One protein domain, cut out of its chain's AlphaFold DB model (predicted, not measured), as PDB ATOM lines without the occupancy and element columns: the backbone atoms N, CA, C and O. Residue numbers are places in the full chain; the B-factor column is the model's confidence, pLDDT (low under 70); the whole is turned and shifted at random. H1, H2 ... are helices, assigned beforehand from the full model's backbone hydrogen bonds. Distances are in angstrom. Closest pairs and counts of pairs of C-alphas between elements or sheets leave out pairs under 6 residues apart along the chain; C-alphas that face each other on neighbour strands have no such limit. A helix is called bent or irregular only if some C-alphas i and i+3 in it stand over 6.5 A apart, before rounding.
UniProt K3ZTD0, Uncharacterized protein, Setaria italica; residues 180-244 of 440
ATOM      1  N   ALA A 180      20.893  47.016  48.629       83.19
ATOM      2  CA  ALA A 180      20.367  46.242  49.745       83.19
ATOM      3  C   ALA A 180      20.426  44.742  49.413       83.19
ATOM      4  O   ALA A 180      19.480  44.145  48.901       83.19
ATOM      5  N   VAL A 181      21.581  44.129  49.698       83.62
ATOM      6  CA  VAL A 181      21.854  42.708  49.418       83.62
ATOM      7  C   VAL A 181      20.770  41.807  50.017       83.62
ATOM      8  O   VAL A 181      20.362  40.838  49.393       83.62
ATOM      9  N   GLU A 182      20.286  42.120  51.215       83.75
ATOM     10  CA  GLU A 182      19.252  41.341  51.898       83.75
ATOM     11  C   GLU A 182      17.924  41.322  51.129       83.75
ATOM     12  O   GLU A 182      17.381  40.247  50.882       83.75
ATOM     13  N   GLU A 183      17.443  42.483  50.687       84.88
ATOM     14  CA  GLU A 183      16.194  42.609  49.931       84.88
ATOM     15  C   GLU A 183      16.293  41.909  48.572       84.88
ATOM     16  O   GLU A 183      15.392  41.169  48.175       84.88
ATOM     17  N   TYR A 184      17.443  42.039  47.907       86.81
ATOM     18  CA  TYR A 184      17.742  41.304  46.681       86.81
ATOM     19  C   TYR A 184      17.668  39.781  46.885       86.81
ATOM     20  O   TYR A 184      17.056  39.066  46.091       86.81
ATOM     21  N   LEU A 185      18.266  39.275  47.968       84.56
ATOM     22  CA  LEU A 185      18.278  37.850  48.300       84.56
ATOM     23  C   LEU A 185      16.876  37.304  48.625       84.56
ATOM     24  O   LEU A 185      16.568  36.165  48.272       84.56
ATOM     25  N   VAL A 186      16.023  38.091  49.279       86.69
ATOM     26  CA  VAL A 186      14.637  37.699  49.584       86.69
ATOM     27  C   VAL A 186      13.776  37.734  48.323       86.69
ATOM     28  O   VAL A 186      13.119  36.746  48.004       86.69
ATOM     29  N   SER A 187      13.831  38.834  47.569       85.12
ATOM     30  CA  SER A 187      12.974  39.076  46.404       85.12
ATOM     31  C   SER A 187      13.317  38.174  45.214       85.12
ATOM     32  O   SER A 187      12.441  37.521  44.651       85.12
ATOM     33  N   ARG A 188      14.603  38.067  44.843       83.19
ATOM     34  CA  ARG A 188      15.019  37.328  43.634       83.19
ATOM     35  C   ARG A 188      15.279  35.845  43.863       83.19
ATOM     36  O   ARG A 188      15.154  35.066  42.922       83.19
ATOM     37  N   LEU A 189      15.647  35.443  45.082       77.88
ATOM     38  CA  LEU A 189      16.003  34.051  45.395       77.88
ATOM     39  C   LEU A 189      15.034  33.371  46.370       77.88
ATOM     40  O   LEU A 189      15.251  32.207  46.713       77.88
ATOM     41  N   GLY A 190      13.990  34.071  46.831       79.31
ATOM     42  CA  GLY A 190      12.958  33.513  47.710       79.31
ATOM     43  C   GLY A 190      13.477  33.079  49.084       79.31
ATOM     44  O   GLY A 190      12.942  32.141  49.678       79.31
ATOM     45  N   LEU A 191      14.556  33.697  49.576       82.00
ATOM     46  CA  LEU A 191      15.121  33.381  50.889       82.00
ATOM     47  C   LEU A 191      14.275  33.961  52.020       82.00
ATOM     48  O   LEU A 191      13.652  35.006  51.875       82.00
ATOM     49  N   THR A 192      14.292  33.309  53.186       86.81
ATOM     50  CA  THR A 192      13.698  33.920  54.381       86.81
ATOM     51  C   THR A 192      14.559  35.089  54.856       86.81
ATOM     52  O   THR A 192      15.782  35.050  54.706       86.81
ATOM     53  N   GLN A 193      13.955  36.087  55.505       86.12
ATOM     54  CA  GLN A 193      14.682  37.250  56.035       86.12
ATOM     55  C   GLN A 193      15.909  36.839  56.874       86.12
ATOM     56  O   GLN A 193      17.023  37.310  56.664       86.12
ATOM     57  N   ALA A 194      15.745  35.851  57.761       84.81
ATOM     58  CA  ALA A 194      16.829  35.333  58.598       84.81
ATOM     59  C   ALA A 194      17.972  34.677  57.794       84.81
ATOM     60  O   ALA A 194      19.142  34.752  58.181       84.81
ATOM     61  N   GLN A 195      17.653  34.012  56.679       82.44
ATOM     62  CA  GLN A 195      18.651  33.433  55.778       82.44
ATOM     63  C   GLN A 195      19.373  34.516  54.976       82.44
ATOM     64  O   GLN A 195      20.598  34.451  54.839       82.44
ATOM     65  N   ALA A 196      18.630  35.509  54.489       84.81
ATOM     66  CA  ALA A 196      19.157  36.636  53.736       84.81
ATOM     67  C   ALA A 196      20.124  37.475  54.580       84.81
ATOM     68  O   ALA A 196      21.238  37.718  54.127       84.81
ATOM     69  N   LEU A 197      19.792  37.784  55.840       83.94
ATOM     70  CA  LEU A 197      20.688  38.475  56.783       83.94
ATOM     71  C   LEU A 197      22.023  37.748  56.965       83.94
ATOM     72  O   LEU A 197      23.109  38.320  56.835       83.94
ATOM     73  N   LYS A 198      21.954  36.439  57.226       83.75
ATOM     74  CA  LYS A 198      23.141  35.603  57.433       83.75
ATOM     75  C   LYS A 198      24.007  35.502  56.175       83.75
ATOM     76  O   LYS A 198      25.228  35.347  56.271       83.75
ATOM     77  N   ALA A 199      23.379  35.544  55.005       81.56
ATOM     78  CA  ALA A 199      24.059  35.514  53.723       81.56
ATOM     79  C   ALA A 199      24.684  36.873  53.367       81.56
ATOM     80  O   ALA A 199      25.858  36.918  52.989       81.56
ATOM     81  N   ALA A 200      23.943  37.963  53.569       83.75
ATOM     82  CA  ALA A 200      24.362  39.342  53.336       83.75
ATOM     83  C   ALA A 200      25.603  39.710  54.161       83.75
ATOM     84  O   ALA A 200      26.542  40.293  53.625       83.75
ATOM     85  N   ALA A 201      25.696  39.241  55.411       83.44
ATOM     86  CA  ALA A 201      26.889  39.416  56.245       83.44
ATOM     87  C   ALA A 201      28.184  38.868  55.602       83.44
ATOM     88  O   ALA A 201      29.275  39.378  55.844       83.44
ATOM     89  N   LYS A 202      28.088  37.837  54.746       80.44
ATOM     90  CA  LYS A 202      29.235  37.257  54.013       80.44
ATOM     91  C   LYS A 202      29.490  37.922  52.653       80.44
ATOM     92  O   LYS A 202      30.493  37.602  52.001       80.44
ATOM     93  N   LEU A 203      28.589  38.811  52.236       80.25
ATOM     94  CA  LEU A 203      28.557  39.550  50.974       80.25
ATOM     95  C   LEU A 203      28.739  41.058  51.185       80.25
ATOM     96  O   LEU A 203      28.318  41.852  50.356       80.25
ATOM     97  N   SER A 204      29.427  41.464  52.253       77.50
ATOM     98  CA  SER A 204      29.676  42.877  52.586       77.50
ATOM     99  C   SER A 204      30.360  43.698  51.478       77.50
ATOM    100  O   SER A 204      30.292  44.922  51.477       77.50
ATOM    101  N   HIS A 205      31.017  43.037  50.524       80.00
ATOM    102  CA  HIS A 205      31.694  43.651  49.379       80.00
ATOM    103  C   HIS A 205      30.793  43.812  48.142       80.00
ATOM    104  O   HIS A 205      31.206  44.424  47.157       80.00
ATOM    105  N   LEU A 206      29.588  43.240  48.149       78.88
ATOM    106  CA  LEU A 206      28.678  43.272  47.014       78.88
ATOM    107  C   LEU A 206      27.925  44.607  47.005       78.88
ATOM    108  O   LEU A 206      27.009  44.817  47.790       78.88
ATOM    109  N   ARG A 207      28.334  45.520  46.118       79.00
ATOM    110  CA  ARG A 207      27.741  46.865  45.983       79.00
ATOM    111  C   ARG A 207      26.793  47.012  44.787       79.00
ATOM    112  O   ARG A 207      26.282  48.098  44.552       79.00
ATOM    113  N   SER A 208      26.589  45.942  44.016       84.62
ATOM    114  CA  SER A 208      25.781  45.931  42.793       84.62
ATOM    115  C   SER A 208      25.221  44.532  42.515       84.62
ATOM    116  O   SER A 208      25.875  43.532  42.822       84.62
ATOM    117  N   SER A 209      24.045  44.470  41.886       81.25
ATOM    118  CA  SER A 209      23.399  43.240  41.412       81.25
ATOM    119  C   SER A 209      23.993  42.679  40.117       81.25
ATOM    120  O   SER A 209      23.688  41.542  39.776       81.25
ATOM    121  N   ALA A 210      24.864  43.408  39.411       80.19
ATOM    122  CA  ALA A 210      25.325  43.026  38.070       80.19
ATOM    123  C   ALA A 210      26.004  41.641  38.012       80.19
ATOM    124  O   ALA A 210      25.702  40.835  37.136       80.19
ATOM    125  N   LYS A 211      26.893  41.335  38.968       79.31
ATOM    126  CA  LYS A 211      27.556  40.018  39.052       79.31
ATOM    127  C   LYS A 211      26.571  38.894  39.426       79.31
ATOM    128  O   LYS A 211      26.536  37.898  38.708       79.31
ATOM    129  N   PRO A 212      25.743  39.047  40.482       80.25
ATOM    130  CA  PRO A 212      24.681  38.097  40.793       80.25
ATOM    131  C   PRO A 212      23.738  37.816  39.621       80.25
ATOM    132  O   PRO A 212      23.461  36.656  39.343       80.25
ATOM    133  N   GLU A 213      23.274  38.850  38.920       81.25
ATOM    134  CA  GLU A 213      22.362  38.709  37.780       81.25
ATOM    135  C   GLU A 213      23.038  38.010  36.601       81.25
ATOM    136  O   GLU A 213      22.421  37.151  35.985       81.25
ATOM    137  N   ALA A 214      24.324  38.271  36.336       80.06
ATOM    138  CA  ALA A 214      25.074  37.532  35.320       80.06
ATOM    139  C   ALA A 214      25.166  36.030  35.650       80.06
ATOM    140  O   ALA A 214      24.977  35.187  34.773       80.06
ATOM    141  N   VAL A 215      25.411  35.681  36.921       72.44
ATOM    142  CA  VAL A 215      25.423  34.280  37.374       72.44
ATOM    143  C   VAL A 215      24.044  33.650  37.193       72.44
ATOM    144  O   VAL A 215      23.948  32.551  36.654       72.44
ATOM    145  N   LEU A 216      22.973  34.332  37.604       76.00
ATOM    146  CA  LEU A 216      21.607  33.817  37.474       76.00
ATOM    147  C   LEU A 216      21.189  33.657  36.011       76.00
ATOM    148  O   LEU A 216      20.708  32.588  35.648       76.00
ATOM    149  N   ALA A 217      21.455  34.653  35.166       78.50
ATOM    150  CA  ALA A 217      21.170  34.604  33.736       78.50
ATOM    151  C   ALA A 217      21.911  33.453  33.049       78.50
ATOM    152  O   ALA A 217      21.341  32.763  32.207       78.50
ATOM    153  N   TYR A 218      23.162  33.185  33.430       70.25
ATOM    154  CA  TYR A 218      23.909  32.038  32.919       70.25
ATOM    155  C   TYR A 218      23.305  30.700  33.367       70.25
ATOM    156  O   TYR A 218      23.138  29.796  32.550       70.25
ATOM    157  N   LEU A 219      22.937  30.559  34.645       68.00
ATOM    158  CA  LEU A 219      22.296  29.337  35.149       68.00
ATOM    159  C   LEU A 219      20.923  29.097  34.505       68.00
ATOM    160  O   LEU A 219      20.565  27.956  34.222       68.00
ATOM    161  N   GLU A 220      20.164  30.158  34.256       71.38
ATOM    162  CA  GLU A 220      18.853  30.078  33.624       71.38
ATOM    163  C   GLU A 220      18.976  29.738  32.133       71.38
ATOM    164  O   GLU A 220      18.402  28.750  31.681       71.38
ATOM    165  N   SER A 221      19.803  30.475  31.385       64.56
ATOM    166  CA  SER A 221      19.986  30.277  29.938       64.56
ATOM    167  C   SER A 221      20.702  28.974  29.576       64.56
ATOM    168  O   SER A 221      20.349  28.328  28.593       64.56
ATOM    169  N   THR A 222      21.704  28.568  30.362       55.00
ATOM    170  CA  THR A 222      22.567  27.422  30.028       55.00
ATOM    171  C   THR A 222      22.099  26.129  30.693       55.00
ATOM    172  O   THR A 222      22.342  25.040  30.174       55.00
ATOM    173  N   LEU A 223      21.442  26.215  31.856       55.66
ATOM    174  CA  LEU A 223      21.082  25.042  32.665       55.66
ATOM    175  C   LEU A 223      19.585  24.939  32.974       55.66
ATOM    176  O   LEU A 223      19.168  23.926  33.537       55.66
ATOM    177  N   GLY A 224      18.783  25.955  32.637       60.00
ATOM    178  CA  GLY A 224      17.348  25.978  32.920       60.00
ATOM    179  C   GLY A 224      17.014  26.000  34.413       60.00
ATOM    180  O   GLY A 224      15.946  25.528  34.800       60.00
ATOM    181  N   ILE A 225      17.929  26.472  35.271       61.50
ATOM    182  CA  ILE A 225      17.700  26.547  36.720       61.50
ATOM    183  C   ILE A 225      17.110  27.925  37.048       61.50
ATOM    184  O   ILE A 225      17.818  28.921  36.889       61.50
ATOM    185  N   PRO A 226      15.862  28.011  37.544       67.50
ATOM    186  CA  PRO A 226      15.258  29.290  37.892       67.50
ATOM    187  C   PRO A 226      15.926  29.893  39.133       67.50
ATOM    188  O   PRO A 226      16.334  29.175  40.052       67.50
ATOM    189  N   ALA A 227      15.979  31.225  39.208       67.62
ATOM    190  CA  ALA A 227      16.627  31.955  40.304       67.62
ATOM    191  C   ALA A 227      16.125  31.542  41.706       67.62
ATOM    192  O   ALA A 227      16.917  31.421  42.643       67.62
ATOM    193  N   ALA A 228      14.837  31.218  41.840       67.12
ATOM    194  CA  ALA A 228      14.241  30.746  43.092       67.12
ATOM    195  C   ALA A 228      14.866  29.435  43.620       67.12
ATOM    196  O   ALA A 228      14.958  29.219  44.829       67.12
ATOM    197  N   ASP A 229      15.353  28.555  42.739       63.06
ATOM    198  CA  ASP A 229      15.984  27.291  43.139       63.06
ATOM    199  C   ASP A 229      17.450  27.447  43.565       63.06
ATOM    200  O   ASP A 229      17.987  26.597  44.291       63.06
ATOM    201  N   VAL A 230      18.084  28.552  43.168       68.69
ATOM    202  CA  VAL A 230      19.467  28.908  43.516       68.69
ATOM    203  C   VAL A 230      19.576  29.355  44.980       68.69
ATOM    204  O   VAL A 230      20.642  29.229  45.588       68.69
ATOM    205  N   GLY A 231      18.472  29.776  45.609       67.12
ATOM    206  CA  GLY A 231      18.459  30.254  46.995       67.12
ATOM    207  C   GLY A 231      19.140  29.295  47.979       67.12
ATOM    208  O   GLY A 231      19.967  29.705  48.794       67.12
ATOM    209  N   ARG A 232      18.914  27.983  47.858       62.12
ATOM    210  CA  ARG A 232      19.505  26.984  48.774       62.12
ATOM    211  C   ARG A 232      21.033  26.924  48.691       62.12
ATOM    212  O   ARG A 232      21.684  26.716  49.713       62.12
ATOM    213  N   ALA A 233      21.602  27.133  47.504       61.00
ATOM    214  CA  ALA A 233      23.047  27.252  47.317       61.00
ATOM    215  C   ALA A 233      23.587  28.517  47.999       61.00
ATOM    216  O   ALA A 233      24.602  28.472  48.696       61.00
ATOM    217  N   VAL A 234      22.852  29.622  47.882       68.25
ATOM    218  CA  VAL A 234      23.218  30.921  48.454       68.25
ATOM    219  C   VAL A 234      23.160  30.916  49.984       68.25
ATOM    220  O   VAL A 234      24.045  31.488  50.615       68.25
ATOM    221  N   VAL A 235      22.228  30.184  50.606       65.56
ATOM    222  CA  VAL A 235      22.212  29.983  52.074       65.56
ATOM    223  C   VAL A 235      23.502  29.324  52.569       65.56
ATOM    224  O   VAL A 235      24.019  29.669  53.636       65.56
ATOM    225  N   ILE A 236      24.033  28.367  51.804       54.75
ATOM    226  CA  ILE A 236      25.236  27.619  52.182       54.75
ATOM    227  C   ILE A 236      26.491  28.449  51.887       54.75
ATOM    228  O   ILE A 236      27.359  28.590  52.757       54.75
ATOM    229  N   ARG A 237      26.578  29.041  50.689       61.38
ATOM    230  CA  ARG A 237      27.731  29.829  50.241       61.38
ATOM    231  C   ARG A 237      27.294  31.079  49.459       61.38
ATOM    232  O   ARG A 237      27.285  31.071  48.232       61.38
ATOM    233  N   PRO A 238      27.057  32.203  50.154       72.25
ATOM    234  CA  PRO A 238      26.585  33.441  49.530       72.25
ATOM    235  C   PRO A 238      27.520  33.996  48.449       72.25
ATOM    236  O   PRO A 238      27.060  34.509  47.435       72.25
ATOM    237  N   ARG A 239      28.841  33.823  48.625       71.75
ATOM    238  CA  ARG A 239      29.886  34.271  47.681       71.75
ATOM    239  C   ARG A 239      29.797  33.628  46.291       71.75
ATOM    240  O   ARG A 239      30.471  34.097  45.384       71.75
ATOM    241  N   PHE A 240      28.979  32.588  46.120       67.44
ATOM    242  CA  PHE A 240      28.670  32.005  44.814       67.44
ATOM    243  C   PHE A 240      28.151  33.054  43.815       67.44
ATOM    244  O   PHE A 240      28.582  33.074  42.667       67.44
ATOM    245  N   LEU A 241      27.315  33.988  44.278       70.88
ATOM    246  CA  LEU A 241      26.762  35.070  43.451       70.88
ATOM    247  C   LEU A 241      27.821  36.064  42.948       70.88
ATOM    248  O   LEU A 241      27.538  36.885  42.083       70.88
ATOM    249  N   CYS A 242      29.037  36.005  43.493       71.75
ATOM    250  CA  CYS A 242      30.150  36.867  43.111       71.75
ATOM    251  C   CYS A 242      31.156  36.170  42.183       71.75
ATOM    252  O   CYS A 242      32.208  36.747  41.909       71.75
ATOM    253  N   THR A 243      30.890  34.929  41.759       65.75
ATOM    254  CA  THR A 243      31.795  34.185  40.869       65.75
ATOM    255  C   THR A 243      31.782  34.772  39.460       65.75
ATOM    256  O   THR A 243      30.747  35.232  38.981       65.75
ATOM    257  N   ASN A 244      32.947  34.802  38.803       64.31
ATOM    258  CA  ASN A 244      33.036  35.281  37.429       64.31
ATOM    259  C   ASN A 244      32.514  34.192  36.483       64.31
ATOM    260  O   ASN A 244      33.064  33.089  36.413       64.31
TER     261      ASN A 244
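This is residues 180 to 244 of the 440 residues of an uncharacterized protein of Setaria italica (UniProt K3ZTD0). Three short helices, H1, H2 and H4, cross one another in a cluster, and the longest helix, H3, lies at the opposite end, with little H5 between, packing on residues 211 to 216 of H3. The cluster meets H3 only loosely. The printed part has 65 residues with five named helices, H1 to H5 in chain order, and no named strand: all helix. It is compact, with a radius of gyration of the C-alphas of 10.6 A, and spans 29 by 21 by 18 A.

H3, residues 210 to 223, touches H5, residues 238 to 242, with residues 211 to 216 alone; their closest C-alphas, of Pro 212 and Leu 241, are 4.5 A apart. The hub is H4, residues 227 to 236, close to but not clearly touching H3 (closest C-alphas Leu 216 and Ala 227, 6.0 A). H4 touches H1, residues 181 to 189, at a steep tilt of 48 degrees, opposite ways (Leu 189 and Ala 228, C-alphas 4.4 A). H4 touches H2, residues 193 to 200, at 69 degrees, only just steep, the same way (Ala 199 and Val 235, C-alphas 6.1 A). H4 and H5 only just touch, only at the corner, with 3 pairs of C-alphas within 8 A (closest Val 234 and Phe 240, 6.6 A). H1 and H2 touch at a steep tilt of 63 degrees, opposite ways (Glu 182 and Ala 196, C-alphas 5.1 A). H1 and H3 are near each other; H1 and H5 are apart, as are H2 and H3. Every O i to N i+4 pair is within hydrogen-bond range in H1, H2 and H3, against 2 of 6 in H4 and 0 of 1 in H5, where O i to N i+3 gives 4 of 7 and 2 of 2.

H3 is 19.3 A long, H4 15.3 A, H1 11.2 A, H2 10.3 A and H5 8.1 A. C-alpha 181 is at (21.854, 42.708, 49.418) and C-alpha 242 at (30.150, 36.867, 43.111). H4 is only just irregular: C-alphas 229 and 232 are 6.7 A apart.

The C-alphas farthest apart, of Ala 194 and Thr 222, are 30.2 A apart. The printed part has no cut and no long link. Its mean pLDDT is 75.0, with residues 219, 221 to 237, 240 and 243 to 244 under 70.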